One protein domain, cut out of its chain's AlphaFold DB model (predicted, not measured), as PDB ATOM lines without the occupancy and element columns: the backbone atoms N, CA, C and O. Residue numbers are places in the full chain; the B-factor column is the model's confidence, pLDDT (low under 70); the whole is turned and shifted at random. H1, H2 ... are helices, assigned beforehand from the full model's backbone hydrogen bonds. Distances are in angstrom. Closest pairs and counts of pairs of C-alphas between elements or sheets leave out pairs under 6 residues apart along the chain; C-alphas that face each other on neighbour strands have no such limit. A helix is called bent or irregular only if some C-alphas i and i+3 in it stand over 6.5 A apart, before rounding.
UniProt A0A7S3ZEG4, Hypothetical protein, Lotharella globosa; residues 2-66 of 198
ATOM      1  N   LEU A   2     119.687 -43.467  50.634       87.81
ATOM      2  CA  LEU A   2     118.659 -43.896  49.668       87.81
ATOM      3  C   LEU A   2     117.271 -43.292  49.963       87.81
ATOM      4  O   LEU A   2     116.710 -42.606  49.119       87.81
ATOM      5  N   ALA A   3     116.769 -43.444  51.194       88.12
ATOM      6  CA  ALA A   3     115.464 -42.906  51.599       88.12
ATOM      7  C   ALA A   3     115.341 -41.379  51.435       88.12
ATOM      8  O   ALA A   3     114.291 -40.877  51.041       88.12
ATOM      9  N   SER A   4     116.421 -40.635  51.696       90.12
ATOM     10  CA  SER A   4     116.471 -39.186  51.470       90.12
ATOM     11  C   SER A   4     116.464 -38.828  49.981       90.12
ATOM     12  O   SER A   4     115.854 -37.832  49.609       90.12
ATOM     13  N   GLY A   5     117.107 -39.637  49.133       89.62
ATOM     14  CA  GLY A   5     117.091 -39.455  47.679       89.62
ATOM     15  C   GLY A   5     115.702 -39.682  47.084       89.62
ATOM     16  O   GLY A   5     115.209 -38.827  46.359       89.62
ATOM     17  N   VAL A   6     115.034 -40.774  47.469       90.50
ATOM     18  CA  VAL A   6     113.662 -41.076  47.023       90.50
ATOM     19  C   VAL A   6     112.690 -39.978  47.456       90.50
ATOM     20  O   VAL A   6     111.947 -39.459  46.632       90.50
ATOM     21  N   ARG A   7     112.779 -39.521  48.713       90.44
ATOM     22  CA  ARG A   7     111.958 -38.405  49.207       90.44
ATOM     23  C   ARG A   7     112.209 -37.103  48.440       90.44
ATOM     24  O   ARG A   7     111.279 -36.349  48.184       90.44
ATOM     25  N   ARG A   8     113.464 -36.826  48.075       90.00
ATOM     26  CA  ARG A   8     113.815 -35.646  47.275       90.00
ATOM     27  C   ARG A   8     113.201 -35.718  45.878       90.00
ATOM     28  O   ARG A   8     112.663 -34.717  45.429       90.00
ATOM     29  N   VAL A   9     113.232 -36.887  45.239       86.94
ATOM     30  CA  VAL A   9     112.570 -37.114  43.947       86.94
ATOM     31  C   VAL A   9     111.068 -36.849  44.048       86.94
ATOM     32  O   VAL A   9     110.557 -36.070  43.252       86.94
ATOM     33  N   GLY A  10     110.383 -37.399  45.057       86.12
ATOM     34  CA  GLY A  10     108.957 -37.122  45.282       86.12
ATOM     35  C   GLY A  10     108.667 -35.622  45.420       86.12
ATOM     36  O   GLY A  10     107.841 -35.072  44.696       86.12
ATOM     37  N   ASN A  11     109.447 -34.926  46.253       87.69
ATOM     38  CA  ASN A  11     109.304 -33.482  46.454       87.69
ATOM     39  C   ASN A  11     109.584 -32.651  45.184       87.69
ATOM     40  O   ASN A  11     108.952 -31.615  44.981       87.69
ATOM     41  N   GLU A  12     110.557 -33.040  44.353       85.06
ATOM     42  CA  GLU A  12     110.895 -32.319  43.114       85.06
ATOM     43  C   GLU A  12     109.858 -32.537  42.003       85.06
ATOM     44  O   GLU A  12     109.664 -31.662  41.158       85.06
ATOM     45  N   VAL A  13     109.178 -33.680  42.017       84.44
ATOM     46  CA  VAL A  13     108.094 -34.013  41.087       84.44
ATOM     47  C   VAL A  13     106.799 -33.264  41.427       84.44
ATOM     48  O   VAL A  13     106.041 -32.924  40.524       84.44
ATOM     49  N   GLU A  14     106.555 -32.968  42.705       80.81
ATOM     50  CA  GLU A  14     105.370 -32.224  43.159       80.81
ATOM     51  C   GLU A  14     105.501 -30.700  43.022       80.81
ATOM     52  O   GLU A  14     104.503 -30.015  42.816       80.81
ATOM     53  N   LYS A  15     106.717 -30.151  43.159       79.44
ATOM     54  CA  LYS A  15     106.924 -28.696  43.308       79.44
ATOM     55  C   LYS A  15     107.312 -27.950  42.035       79.44
ATOM     56  O   LYS A  15     107.192 -26.728  41.999       79.44
ATOM     57  N   LYS A  16     107.846 -28.635  41.024       74.56
ATOM     58  CA  LYS A  16     108.323 -27.984  39.796       74.56
ATOM     59  C   LYS A  16     107.213 -27.962  38.744       74.56
ATOM     60  O   LYS A  16     106.540 -28.964  38.520       74.56
ATOM     61  N   ILE A  17     107.052 -26.813  38.091       70.31
ATOM     62  CA  ILE A  17     106.215 -26.663  36.899       70.31
ATOM     63  C   ILE A  17     107.097 -27.015  35.703       70.31
ATOM     64  O   ILE A  17     108.101 -26.348  35.459       70.31
ATOM     65  N   TYR A  18     106.747 -28.085  34.998       75.12
ATOM     66  CA  TYR A  18     107.474 -28.549  33.818       75.12
ATOM     67  C   TYR A  18     106.720 -28.139  32.550       75.12
ATOM     68  O   TYR A  18     105.510 -27.909  32.587       75.12
ATOM     69  N   ALA A  19     107.436 -28.016  31.431       77.69
ATOM     70  CA  ALA A  19     106.823 -27.690  30.147       77.69
ATOM     71  C   ALA A  19     105.775 -28.752  29.756       77.69
ATOM     72  O   ALA A  19     105.938 -29.928  30.067       77.69
ATOM     73  N   ALA A  20     104.719 -28.359  29.038       67.62
ATOM     74  CA  ALA A  20     103.569 -29.229  28.744       67.62
ATOM     75  C   ALA A  20     103.913 -30.533  27.985       67.62
ATOM     76  O   ALA A  20     103.178 -31.509  28.089       67.62
ATOM     77  N   ASN A  21     105.042 -30.568  27.268       77.81
ATOM     78  CA  ASN A  21     105.535 -31.747  26.542       77.81
ATOM     79  C   ASN A  21     106.668 -32.492  27.273       77.81
ATOM     80  O   ASN A  21     107.287 -33.396  26.707       77.81
ATOM     81  N   ASP A  22     106.979 -32.110  28.512       83.19
ATOM     82  CA  ASP A  22     108.039 -32.735  29.294       83.19
ATOM     83  C   ASP A  22     107.553 -34.053  29.917       83.19
ATOM     84  O   ASP A  22     106.665 -34.095  30.771       83.19
ATOM     85  N   ARG A  23     108.173 -35.161  29.496       86.56
ATOM     86  CA  ARG A  23     107.879 -36.506  30.015       86.56
ATOM     87  C   ARG A  23     108.514 -36.780  31.378       86.56
ATOM     88  O   ARG A  23     108.269 -37.845  31.942       86.56
ATOM     89  N   PHE A  24     109.294 -35.851  31.927       86.62
ATOM     90  CA  PHE A  24     109.954 -36.020  33.217       86.62
ATOM     91  C   PHE A  24     108.965 -36.303  34.355       86.62
ATOM     92  O   PHE A  24     109.164 -37.253  35.108       86.62
ATOM     93  N   VAL A  25     107.874 -35.534  34.472       87.12
ATOM     94  CA  VAL A  25     106.914 -35.696  35.582       87.12
ATOM     95  C   VAL A  25     106.225 -37.060  35.566       87.12
ATOM     96  O   VAL A  25     106.285 -37.728  36.597       87.12
ATOM     97  N   PRO A  26     105.604 -37.516  34.456       88.38
ATOM     98  CA  PRO A  26     105.009 -38.851  34.405       88.38
ATOM     99  C   PRO A  26     106.016 -39.959  34.739       88.38
ATOM    100  O   PRO A  26     105.764 -40.771  35.625       88.38
ATOM    101  N   VAL A  27     107.203 -39.929  34.120       90.81
ATOM    102  CA  VAL A  27     108.239 -40.957  34.318       90.81
ATOM    103  C   VAL A  27     108.724 -40.998  35.767       90.81
ATOM    104  O   VAL A  27     108.869 -42.072  36.348       90.81
ATOM    105  N   MET A  28     108.965 -39.837  36.379       91.12
ATOM    106  CA  MET A  28     109.477 -39.772  37.746       91.12
ATOM    107  C   MET A  28     108.396 -40.046  38.798       91.12
ATOM    108  O   MET A  28     108.730 -40.568  39.863       91.12
ATOM    109  N   LYS A  29     107.112 -39.766  38.511       89.06
ATOM    110  CA  LYS A  29     105.981 -40.219  39.344       89.06
ATOM    111  C   LYS A  29     105.890 -41.740  39.358       89.06
ATOM    112  O   LYS A  29     105.845 -42.323  40.440       89.06
ATOM    113  N   ASP A  30     105.939 -42.369  38.186       91.19
ATOM    114  CA  ASP A  30     105.881 -43.827  38.060       91.19
ATOM    115  C   ASP A  30     107.088 -44.488  38.737       91.19
ATOM    116  O   ASP A  30     106.940 -45.434  39.514       91.19
ATOM    117  N   PHE A  31     108.285 -43.936  38.527       92.56
ATOM    118  CA  PHE A  31     109.497 -44.376  39.213       92.56
ATOM    119  C   PHE A  31     109.371 -44.261  40.739       92.56
ATOM    120  O   PHE A  31     109.662 -45.217  41.460       92.56
ATOM    121  N   HIS A  32     108.918 -43.112  41.253       92.31
ATOM    122  CA  HIS A  32     108.753 -42.908  42.691       92.31
ATOM    123  C   HIS A  32     107.738 -43.893  43.284       92.31
ATOM    124  O   HIS A  32     108.020 -44.513  44.309       92.31
ATOM    125  N   ALA A  33     106.603 -44.106  42.609       91.44
ATOM    126  CA  ALA A  33     105.569 -45.050  43.032       91.44
ATOM    127  C   ALA A  33     106.083 -46.500  43.114       91.44
ATOM    128  O   ALA A  33     105.693 -47.244  44.013       91.44
ATOM    129  N   GLN A  34     106.994 -46.896  42.222       92.69
ATOM    130  CA  GLN A  34     107.607 -48.228  42.242       92.69
ATOM    131  C   GLN A  34     108.697 -48.368  43.319       92.69
ATOM    132  O   GLN A  34     108.798 -49.401  43.983       92.69
ATOM    133  N   VAL A  35     109.521 -47.335  43.517       93.31
ATOM    134  CA  VAL A  35     110.730 -47.407  44.360       93.31
ATOM    135  C   VAL A  35     110.461 -47.072  45.830       93.31
ATOM    136  O   VAL A  35     111.117 -47.623  46.725       93.31
ATOM    137  N   GLU A  36     109.501 -46.196  46.119       92.81
ATOM    138  CA  GLU A  36     109.188 -45.765  47.483       92.81
ATOM    139  C   GLU A  36     108.768 -46.932  48.402       92.81
ATOM    140  O   GLU A  36     109.341 -47.048  49.495       92.81
ATOM    141  N   PRO A  37     107.862 -47.852  48.004       94.69
ATOM    142  CA  PRO A  37     107.475 -48.976  48.855       94.69
ATOM    143  C   PRO A  37     108.651 -49.908  49.170       94.69
ATOM    144  O   PRO A  37     108.816 -50.335  50.315       94.69
ATOM    145  N   GLY A  38     109.497 -50.198  48.174       94.31
ATOM    146  CA  GLY A  38     110.699 -51.019  48.352       94.31
ATOM    147  C   GLY A  38     111.700 -50.369  49.306       94.31
ATOM    148  O   GLY A  38     112.227 -51.018  50.209       94.31
ATOM    149  N   THR A  39     111.879 -49.055  49.183       94.50
ATOM    150  CA  THR A  39     112.756 -48.282  50.067       94.50
ATOM    151  C   THR A  39     112.240 -48.270  51.507       94.50
ATOM    152  O   THR A  39     113.024 -48.476  52.434       94.50
ATOM    153  N   LYS A  40     110.927 -48.096  51.719       94.69
ATOM    154  CA  LYS A  40     110.303 -48.175  53.054       94.69
ATOM    155  C   LYS A  40     110.521 -49.548  53.697       94.69
ATOM    156  O   LYS A  40     110.913 -49.615  54.861       94.69
ATOM    157  N   LYS A  41     110.330 -50.633  52.937       95.56
ATOM    158  CA  LYS A  41     110.582 -52.006  53.408       95.56
ATOM    159  C   LYS A  41     112.043 -52.212  53.811       95.56
ATOM    160  O   LYS A  41     112.302 -52.757  54.881       95.56
ATOM    161  N   LEU A  42     112.986 -51.741  52.994       95.75
ATOM    162  CA  LEU A  42     114.416 -51.882  53.272       95.75
ATOM    163  C   LEU A  42     114.833 -51.120  54.538       95.75
ATOM    164  O   LEU A  42     115.562 -51.656  55.367       95.75
ATOM    165  N   VAL A  43     114.331 -49.895  54.725       94.56
ATOM    166  CA  VAL A  43     114.576 -49.113  55.948       94.56
ATOM    167  C   VAL A  43     113.997 -49.819  57.175       94.56
ATOM    168  O   VAL A  43     114.674 -49.918  58.193       94.56
ATOM    169  N   ALA A  44     112.783 -50.369  57.081       94.88
ATOM    170  CA  ALA A  44     112.185 -51.119  58.184       94.88
ATOM    171  C   ALA A  44     113.010 -52.364  58.559       94.88
ATOM    172  O   ALA A  44     113.195 -52.650  59.741       94.88
ATOM    173  N   GLN A  45     113.545 -53.086  57.569       95.75
ATOM    174  CA  GLN A  45     114.435 -54.226  57.809       95.75
ATOM    175  C   GLN A  45     115.763 -53.802  58.445       95.75
ATOM    176  O   GLN A  45     116.207 -54.452  59.389       95.75
ATOM    177  N   ALA A  46     116.368 -52.710  57.972       91.88
ATOM    178  CA  ALA A  46     117.599 -52.173  58.544       91.88
ATOM    179  C   ALA A  46     117.408 -51.766  60.015       91.88
ATOM    180  O   ALA A  46     118.195 -52.176  60.864       91.88
ATOM    181  N   ASN A  47     116.315 -51.068  60.334       92.81
ATOM    182  CA  ASN A  47     115.989 -50.693  61.713       92.81
ATOM    183  C   ASN A  47     115.752 -51.930  62.592       92.81
ATOM    184  O   ASN A  47     116.278 -52.020  63.695       92.81
ATOM    185  N   LYS A  48     115.025 -52.935  62.084       95.12
ATOM    186  CA  LYS A  48     114.808 -54.196  62.811       95.12
ATOM    187  C   LYS A  48     116.125 -54.924  63.101       95.12
ATOM    188  O   LYS A  48     116.275 -55.522  64.170       95.12
ATOM    189  N   MET A  49     117.062 -54.907  62.155       92.19
ATOM    190  CA  MET A  49     118.396 -55.476  62.342       92.19
ATOM    191  C   MET A  49     119.152 -54.722  63.439       92.19
ATOM    192  O   MET A  49     119.658 -55.360  64.356       92.19
ATOM    193  N   GLU A  50     119.161 -53.390  63.397       91.31
ATOM    194  CA  GLU A  50     119.811 -52.547  64.406       91.31
ATOM    195  C   GLU A  50     119.227 -52.764  65.812       91.31
ATOM    196  O   GLU A  50     119.976 -52.950  66.777       91.31
ATOM    197  N   ASP A  51     117.900 -52.847  65.928       92.44
ATOM    198  CA  ASP A  51     117.210 -53.153  67.184       92.44
ATOM    199  C   ASP A  51     117.608 -54.530  67.723       92.44
ATOM    200  O   ASP A  51     117.871 -54.703  68.916       92.44
ATOM    201  N   THR A  52     117.673 -55.526  66.837       91.94
ATOM    202  CA  THR A  52     118.045 -56.897  67.202       91.94
ATOM    203  C   THR A  52     119.498 -56.961  67.659       91.94
ATOM    204  O   THR A  52     119.782 -57.542  68.708       91.94
ATOM    205  N   THR A  53     120.417 -56.319  66.933       90.88
ATOM    206  CA  THR A  53     121.826 -56.214  67.329       90.88
ATOM    207  C   THR A  53     121.963 -55.505  68.670       90.88
ATOM    208  O   THR A  53     122.669 -56.000  69.541       90.88
ATOM    209  N   THR A  54     121.241 -54.407  68.888       90.62
ATOM    210  CA  THR A  54     121.273 -53.670  70.157       90.62
ATOM    211  C   THR A  54     120.790 -54.534  71.323       90.62
ATOM    212  O   THR A  54     121.425 -54.560  72.380       90.62
ATOM    213  N   ARG A  55     119.700 -55.295  71.135       90.81
ATOM    214  CA  ARG A  55     119.204 -56.249  72.141       90.81
ATOM    215  C   ARG A  55     120.225 -57.340  72.448       90.81
ATOM    216  O   ARG A  55     120.437 -57.634  73.620       90.81
ATOM    217  N   LEU A  56     120.864 -57.907  71.424       90.06
ATOM    218  CA  LEU A  56     121.914 -58.912  71.602       90.06
ATOM    219  C   LEU A  56     123.117 -58.324  72.341       90.06
ATOM    220  O   LEU A  56     123.520 -58.885  73.352       90.06
ATOM    221  N   CYS A  57     123.639 -57.174  71.912       89.94
ATOM    222  CA  CYS A  57     124.740 -56.489  72.595       89.94
ATOM    223  C   CYS A  57     124.426 -56.307  74.088       89.94
ATOM    224  O   CYS A  57     125.206 -56.733  74.935       89.94
ATOM    225  N   LYS A  58     123.228 -55.806  74.421       89.75
ATOM    226  CA  LYS A  58     122.790 -55.652  75.815       89.75
ATOM    227  C   LYS A  58     122.702 -56.986  76.564       89.75
ATOM    228  O   LYS A  58     123.121 -57.049  77.715       89.75
ATOM    229  N   ALA A  59     122.174 -58.037  75.934       89.19
ATOM    230  CA  ALA A  59     122.079 -59.369  76.535       89.19
ATOM    231  C   ALA A  59     123.460 -59.962  76.869       89.19
ATOM    232  O   ALA A  59     123.599 -60.654  77.873       89.19
ATOM    233  N   TYR A  60     124.481 -59.641  76.071       87.12
ATOM    234  CA  TYR A  60     125.869 -60.049  76.297       87.12
ATOM    235  C   TYR A  60     126.699 -59.013  77.085       87.12
ATOM    236  O   TYR A  60     127.911 -59.169  77.202       87.12
ATOM    237  N   GLY A  61     126.074 -57.966  77.641       87.31
ATOM    238  CA  GLY A  61     126.748 -56.949  78.460       87.31
ATOM    239  C   GLY A  61     127.589 -55.925  77.683       87.31
ATOM    240  O   GLY A  61     128.308 -55.131  78.287       87.31
ATOM    241  N   GLU A  62     127.490 -55.903  76.357       82.56
ATOM    242  CA  GLU A  62     128.195 -54.971  75.474       82.56
ATOM    243  C   GLU A  62     127.381 -53.676  75.301       82.56
ATOM    244  O   GLU A  62     126.191 -53.706  74.975       82.56
ATOM    245  N   LYS A  63     128.012 -52.508  75.504       76.88
ATOM    246  CA  LYS A  63     127.310 -51.204  75.490       76.88
ATOM    247  C   LYS A  63     126.714 -50.868  74.123       76.88
ATOM    248  O   LYS A  63     125.559 -50.459  74.050       76.88
ATOM    249  N   LYS A  64     127.510 -51.014  73.064       76.69
ATOM    250  CA  LYS A  64     127.120 -50.942  71.650       76.69
ATOM    251  C   LYS A  64     128.182 -51.687  70.853       76.69
ATOM    252  O   LYS A  64     129.355 -51.351  70.964       76.69
ATOM    253  N   CYS A  65     127.768 -52.656  70.052       81.31
ATOM    254  CA  CYS A  65     128.640 -53.348  69.113       81.31
ATOM    255  C   CYS A  65     128.114 -53.167  67.695       81.31
ATOM    256  O   CYS A  65     126.901 -53.175  67.470       81.31
ATOM    257  N   ARG A  66     129.032 -53.038  66.734       87.81
ATOM    258  CA  ARG A  66     128.652 -53.153  65.326       87.81
ATOM    259  C   ARG A  66     128.216 -54.598  65.042       87.81
ATOM    260  O   ARG A  66     128.823 -55.518  65.605       87.81
TER     261      ARG A  66
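Overview. This is residues 2 to 66 of the 198 residues of the protein "Hypothetical protein" of Lotharella globosa (UniProt A0A7S3ZEG4). A lopsided helical hairpin: short H1 packs beside H2a and the beginning of long, bent H2b, which runs on well past H1 and makes much of the length. Residues 60 to 66 fold back at its far end. The printed part has 65 residues with two named helices, H1 then H2, and no named strand; it is all helix and extended, with a radius of gyration of the C-alphas of 18.6 A and spans of 61 by 17 by 13 A.

Along the chain. H1, residues 2 to 15, begins at C-alpha 2 (118.659, -43.896, 49.668) and is 20.2 A long. H2, residues 24 to 59, was assigned as one helix by its hydrogen bonds but is bent: C-alphas 34 and 37 are 6.7 A apart. Arm H2a is residues 24 to 34, 15.4 A; arm H2b is residues 37 to 59, 33.0 A, ending at C-alpha 59 (122.079, -59.369, 76.535).

Arrangement. H1 and H2a form a hairpin and touch, closest at the C-alphas of Val 13 and Val 25, 5.9 A, at a steep tilt of 40 degrees, opposite ways. With residues 2 to 6 alone H1 touches H2b at its residues 39 to 43 alone, closest at the C-alphas of Ala 3 and Thr 39, 6.2 A; the tilt is shallow, 33 degrees, only just short of steep, opposite ways. The arms stand at a steep tilt of 41 degrees. In H1, H2a and H2b every O i to N i+4 pair is within hydrogen-bond range.

Size, cuts and confidence. The C-alphas farthest apart, Asn 21 and Gly 61, are 61.5 A apart. The printed part has no cut, and the link from H1 to H2 is short. Residues 18 to 23 and 44 to 49, the latter in H2, stand free. Mean pLDDT of the printed part is 88.0; residue 20 is under 70.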